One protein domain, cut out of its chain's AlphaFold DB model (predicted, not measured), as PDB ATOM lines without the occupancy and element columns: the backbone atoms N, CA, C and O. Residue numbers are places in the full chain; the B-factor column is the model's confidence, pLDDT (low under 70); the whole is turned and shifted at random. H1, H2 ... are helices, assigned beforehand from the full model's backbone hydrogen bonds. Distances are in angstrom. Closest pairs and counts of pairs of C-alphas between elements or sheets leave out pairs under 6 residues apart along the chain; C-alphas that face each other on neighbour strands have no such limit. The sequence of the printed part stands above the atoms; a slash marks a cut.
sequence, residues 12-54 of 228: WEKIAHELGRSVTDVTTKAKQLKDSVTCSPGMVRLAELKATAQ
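AT A GLANCE: This is residues 12 to 54 of the 228 residues of the protein "DnaJ heat shock protein family (Hsp40) member C1" of Rhinolophus ferrumequinum (UniProt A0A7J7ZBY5). Picture one long helix, H2, as the straight shaft of a drawn-out chain, with the short helix H1 set crosswise at its beginning and another short helix, H3, off beyond its other end on a bare loop. H1 makes a corner with residues 23 to 27 of H2, while H3 touches no helix, and residues 47 to 54, of which 47 to 52 belong to H3, stick out. The printed part has 43 residues with three named helices, in the order H1, H2, H3, and no named strand; the class is all helix. The whole is extended, with a radius of gyration of the C-alphas of 15.2 A, and it is a rod that spans 45 by 20 by 11 A.

HOW THE PARTS SIT: Begin with H2, residues 23 to 38, the longest helix. Look at its residues 23 to 27, which alone touch H1, residues 12 to 18. The closest C-alphas of the two are those of Ala 16 and Val 23, 5.1 A apart. Their lines are about perpendicular, at 75 degrees, and their centres are 14.4 A apart. Farther along H2, residues 28 to 37 stand free. Past its end, H3, residues 46 to 52, is apart from H2, and it is apart from H1 too. In the backbones of H1 and H2, every O i to N i+4 pair is within hydrogen-bond range; in H3, 2 of 3 are.

IN THESE COORDINATES: Find C-alpha 23, of Val 23, at (163.638, 171.186, 169.868); from there H2 runs 22.3 A to C-alpha 38, of Thr 38, at (156.936, 156.799, 185.596). Go back to C-alpha 12, of Trp 12, at (165.168, 165.789, 167.968), where H1 begins; its seven residues cover 9.8 A from first to last C-alpha and end at Glu 18. Then look at Leu 46, where H3 begins; it runs 10.5 A to C-alpha 52, of Thr 52, at (164.597, 153.930, 202.789).

THE WHOLE: The two C-alphas farthest apart are those of Gly 20 and Gln 54, at 46.4 A, and the first and last printed C-alphas, of Trp 12 and Gln 54, are 38.2 A apart. The printed part has no cut between residues 12 and 54. The link from H1 to H2, with 4 residues, is tight, and the link from H2 to H3, with 7 residues, is short. Residues 39 to 45 of that second link stand free. Look in the B-factor column for the model's confidence: the mean pLDDT of the printed part is 77.6, and residues 38 to 44 and 46 to 54 are under 70. The mean pLDDT is 89 for H1, 86 for H2 and 60 for H3.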
ATOM      1  N   TRP A  12     166.075 164.828 167.331       90.00
ATOM      2  CA  TRP A  12     165.168 165.789 167.968       90.00
ATOM      3  C   TRP A  12     164.882 167.008 167.088       90.00
ATOM      4  O   TRP A  12     163.764 167.511 167.116       90.00
ATOM      5  N   GLU A  13     165.850 167.449 166.283       91.62
ATOM      6  CA  GLU A  13     165.688 168.541 165.312       91.62
ATOM      7  C   GLU A  13     164.712 168.158 164.207       91.62
ATOM      8  O   GLU A  13     163.826 168.941 163.872       91.62
ATOM      9  N   LYS A  14     164.800 166.924 163.706       86.88
ATOM     10  CA  LYS A  14     163.884 166.418 162.686       86.88
ATOM     11  C   LYS A  14     162.459 166.251 163.207       86.88
ATOM     12  O   LYS A  14     161.526 166.700 162.555       86.88
ATOM     13  N   ILE A  15     162.293 165.690 164.408       87.56
ATOM     14  CA  ILE A  15     160.976 165.574 165.058       87.56
ATOM     15  C   ILE A  15     160.392 166.965 165.331       87.56
ATOM     16  O   ILE A  15     159.220 167.208 165.071       87.56
ATOM     17  N   ALA A  16     161.206 167.893 165.832       91.06
ATOM     18  CA  ALA A  16     160.790 169.272 166.060       91.06
ATOM     19  C   ALA A  16     160.335 169.952 164.763       91.06
ATOM     20  O   ALA A  16     159.255 170.540 164.730       91.06
ATOM     21  N   HIS A  17     161.107 169.795 163.687       88.19
ATOM     22  CA  HIS A  17     160.765 170.304 162.364       88.19
ATOM     23  C   HIS A  17     159.462 169.693 161.828       88.19
ATOM     24  O   HIS A  17     158.607 170.414 161.324       88.19
ATOM     25  N   GLU A  18     159.276 168.382 161.982       85.81
ATOM     26  CA  GLU A  18     158.080 167.671 161.516       85.81
ATOM     27  C   GLU A  18     156.822 168.024 162.326       85.81
ATOM     28  O   GLU A  18     155.730 168.109 161.770       85.81
ATOM     29  N   LEU A  19     156.978 168.319 163.621       85.75
ATOM     30  CA  LEU A  19     155.899 168.782 164.502       85.75
ATOM     31  C   LEU A  19     155.664 170.302 164.450       85.75
ATOM     32  O   LEU A  19     154.769 170.796 165.139       85.75
ATOM     33  N   GLY A  20     156.484 171.060 163.710       83.31
ATOM     34  CA  GLY A  20     156.429 172.525 163.682       83.31
ATOM     35  C   GLY A  20     156.689 173.179 165.048       83.31
ATOM     36  O   GLY A  20     156.217 174.287 165.314       83.31
ATOM     37  N   ARG A  21     157.410 172.491 165.942       92.12
ATOM     38  CA  ARG A  21     157.753 172.952 167.297       92.12
ATOM     39  C   ARG A  21     159.259 173.145 167.424       92.12
ATOM     40  O   ARG A  21     160.030 172.718 166.576       92.12
ATOM     41  N   SER A  22     159.700 173.814 168.485       92.50
ATOM     42  CA  SER A  22     161.136 173.910 168.779       92.50
ATOM     43  C   SER A  22     161.661 172.630 169.439       92.50
ATOM     44  O   SER A  22     160.918 171.930 170.129       92.50
ATOM     45  N   VAL A  23     162.953 172.344 169.260       91.94
ATOM     46  CA  VAL A  23     163.638 171.186 169.868       91.94
ATOM     47  C   VAL A  23     163.460 171.159 171.385       91.94
ATOM     48  O   VAL A  23     163.194 170.106 171.966       91.94
ATOM     49  N   THR A  24     163.547 172.322 172.026       91.00
ATOM     50  CA  THR A  24     163.354 172.491 173.472       91.00
ATOM     51  C   THR A  24     161.936 172.127 173.911       91.00
ATOM     52  O   THR A  24     161.758 171.475 174.935       91.00
ATOM     53  N   ASP A  25     160.920 172.484 173.128       92.25
ATOM     54  CA  ASP A  25     159.519 172.164 173.420       92.25
ATOM     55  C   ASP A  25     159.248 170.657 173.278       92.25
ATOM     56  O   ASP A  25     158.680 170.032 174.172       92.25
ATOM     57  N   VAL A  26     159.750 170.033 172.205       92.31
ATOM     58  CA  VAL A  26     159.609 168.581 171.979       92.31
ATOM     59  C   VAL A  26     160.316 167.770 173.063       92.31
ATOM     60  O   VAL A  26     159.728 166.839 173.609       92.31
ATOM     61  N   THR A  27     161.551 168.127 173.413       92.25
ATOM     62  CA  THR A  27     162.308 167.457 174.488       92.25
ATOM     63  C   THR A  27     161.641 167.626 175.850       92.25
ATOM     64  O   THR A  27     161.502 166.655 176.595       92.25
ATOM     65  N   THR A  28     161.148 168.828 176.162       93.62
ATOM     66  CA  THR A  28     160.436 169.102 177.417       93.62
ATOM     67  C   THR A  28     159.113 168.342 177.485       93.62
ATOM     68  O   THR A  28     158.790 167.764 178.520       93.62
ATOM     69  N   LYS A  29     158.354 168.283 176.385       92.81
ATOM     70  CA  LYS A  29     157.100 167.522 176.312       92.81
ATOM     71  C   LYS A  29     157.323 166.019 176.393       92.81
ATOM     72  O   LYS A  29     156.593 165.350 177.118       92.81
ATOM     73  N   ALA A  30     158.353 165.498 175.730       91.12
ATOM     74  CA  ALA A  30     158.740 164.098 175.860       91.12
ATOM     75  C   ALA A  30     159.121 163.750 177.307       91.12
ATOM     76  O   ALA A  30     158.704 162.712 177.817       91.12
ATOM     77  N   LYS A  31     159.848 164.642 177.996       90.44
ATOM     78  CA  LYS A  31     160.172 164.485 179.418       90.44
ATOM     79  C   LYS A  31     158.921 164.514 180.303       90.44
ATOM     80  O   LYS A  31     158.756 163.616 181.115       90.44
ATOM     81  N   GLN A  32     158.013 165.470 180.100       90.19
ATOM     82  CA  GLN A  32     156.749 165.552 180.851       90.19
ATOM     83  C   GLN A  32     155.914 164.274 180.715       90.19
ATOM     84  O   GLN A  32     155.429 163.756 181.715       90.19
ATOM     85  N   LEU A  33     155.784 163.750 179.492       87.88
ATOM     86  CA  LEU A  33     155.066 162.498 179.235       87.88
ATOM     87  C   LEU A  33     155.756 161.300 179.899       87.88
ATOM     88  O   LEU A  33     155.088 160.432 180.459       87.88
ATOM     89  N   LYS A  34     157.095 161.264 179.891       85.25
ATOM     90  CA  LYS A  34     157.868 160.230 180.589       85.25
ATOM     91  C   LYS A  34     157.636 160.291 182.097       85.25
ATOM     92  O   LYS A  34     157.323 159.261 182.684       85.25
ATOM     93  N   ASP A  35     157.728 161.478 182.691       80.19
ATOM     94  CA  ASP A  35     157.542 161.691 184.127       80.19
ATOM     95  C   ASP A  35     156.114 161.341 184.573       80.19
ATOM     96  O   ASP A  35     155.946 160.767 185.648       80.19
ATOM     97  N   SER A  36     155.091 161.615 183.752       72.88
ATOM     98  CA  SER A  36     153.710 161.207 184.050       72.88
ATOM     99  C   SER A  36     153.495 159.694 183.989       72.88
ATOM    100  O   SER A  36     152.695 159.170 184.754       72.88
ATOM    101  N   VAL A  37     154.225 158.984 183.120       72.50
ATOM    102  CA  VAL A  37     154.154 157.517 183.024       72.50
ATOM    103  C   VAL A  37     154.929 156.855 184.164       72.50
ATOM    104  O   VAL A  37     154.463 155.881 184.743       72.50
ATOM    105  N   THR A  38     156.097 157.386 184.537       67.12
ATOM    106  CA  THR A  38     156.936 156.799 185.596       67.12
ATOM    107  C   THR A  38     156.565 157.252 187.009       67.12
ATOM    108  O   THR A  38     157.027 156.652 187.974       67.12
ATOM    109  N   CYS A  39     155.762 158.309 187.152       60.59
ATOM    110  CA  CYS A  39     155.217 158.777 188.429       60.59
ATOM    111  C   CYS A  39     153.690 158.645 188.467       60.59
ATOM    112  O   CYS A  39     153.011 159.531 188.993       60.59
ATOM    113  N   SER A  40     153.151 157.571 187.890       60.66
ATOM    114  CA  SER A  40     151.742 157.234 188.077       60.66
ATOM    115  C   SER A  40     151.462 157.041 189.578       60.66
ATOM    116  O   SER A  40     152.248 156.354 190.244       60.66
ATOM    117  N   PRO A  41     150.403 157.649 190.147       57.84
ATOM    118  CA  PRO A  41     150.014 157.424 191.536       57.84
ATOM    119  C   PRO A  41     149.825 155.922 191.793       57.84
ATOM    120  O   PRO A  41     148.909 155.311 191.255       57.84
ATOM    121  N   GLY A  42     150.729 155.323 192.572       64.69
ATOM    122  CA  GLY A  42     150.771 153.877 192.833       64.69
ATOM    123  C   GLY A  42     152.093 153.196 192.456       64.69
ATOM    124  O   GLY A  42     152.382 152.127 192.983       64.69
ATOM    125  N   MET A  43     152.940 153.821 191.630       63.22
ATOM    126  CA  MET A  43     154.314 153.358 191.394       63.22
ATOM    127  C   MET A  43     155.288 154.114 192.299       63.22
ATOM    128  O   MET A  43     155.468 155.327 192.173       63.22
ATOM    129  N   VAL A  44     155.931 153.395 193.222       63.12
ATOM    130  CA  VAL A  44     156.942 153.970 194.118       63.12
ATOM    131  C   VAL A  44     158.116 154.477 193.283       63.12
ATOM    132  O   VAL A  44     158.724 153.740 192.503       63.12
ATOM    133  N   ARG A  45     158.451 155.759 193.443       70.19
ATOM    134  CA  ARG A  45     159.578 156.374 192.737       70.19
ATOM    135  C   ARG A  45     160.874 155.685 193.161       70.19
ATOM    136  O   ARG A  45     161.153 155.558 194.349       70.19
ATOM    137  N   LEU A  46     161.738 155.342 192.202       62.16
ATOM    138  CA  LEU A  46     163.061 154.758 192.484       62.16
ATOM    139  C   LEU A  46     163.922 155.648 193.411       62.16
ATOM    140  O   LEU A  46     164.774 155.159 194.150       62.16
ATOM    141  N   ALA A  47     163.678 156.964 193.393       66.19
ATOM    142  CA  ALA A  47     164.302 157.929 194.297       66.19
ATOM    143  C   ALA A  47     163.842 157.780 195.762       66.19
ATOM    144  O   ALA A  47     164.623 158.036 196.672       66.19
ATOM    145  N   GLU A  48     162.606 157.333 195.989       61.06
ATOM    146  CA  GLU A  48     162.025 157.111 197.318       61.06
ATOM    147  C   GLU A  48     162.524 155.787 197.921       61.06
ATOM    148  O   GLU A  48     162.932 155.736 199.080       61.06
ATOM    149  N   LEU A  49     162.652 154.745 197.091       59.59
ATOM    150  CA  LEU A  49     163.233 153.447 197.472       59.59
ATOM    151  C   LEU A  49     164.702 153.561 197.924       59.59
ATOM    152  O   LEU A  49     165.124 152.878 198.858       59.59
ATOM    153  N   LYS A  50     165.484 154.464 197.317       60.25
ATOM    154  CA  LYS A  50     166.885 154.710 197.714       60.25
ATOM    155  C   LYS A  50     167.043 155.470 199.035       60.25
ATOM    156  O   LYS A  50     168.112 155.386 199.642       60.25
ATOM    157  N   ALA A  51     166.019 156.193 199.489       58.94
ATOM    158  CA  ALA A  51     166.052 156.891 200.775       58.94
ATOM    159  C   ALA A  51     165.797 155.929 201.950       58.94
ATOM    160  O   ALA A  51     166.460 156.027 202.980       58.94
ATOM    161  N   THR A  52     164.912 154.946 201.768       54.69
ATOM    162  CA  THR A  52     164.597 153.930 202.789       54.69
ATOM    163  C   THR A  52     165.760 152.966 203.053       54.69
ATOM    164  O   THR A  52     165.965 152.546 204.188       54.69
ATOM    165  N   ALA A  53     166.585 152.664 202.043       54.81
ATOM    166  CA  ALA A  53     167.729 151.756 202.184       54.81
ATOM    167  C   ALA A  53     168.886 152.310 203.048       54.81
ATOM    168  O   ALA A  53     169.743 151.544 203.483       54.81
ATOM    169  N   GLN A  54     168.930 153.621 203.317       59.81
ATOM    170  CA  GLN A  54     170.020 154.257 204.076       59.81
ATOM    171  C   GLN A  54     169.744 154.400 205.581       59.81
ATOM    172  O   GLN A  54     170.584 154.937 206.302       59.81
TER     173      GLN A  54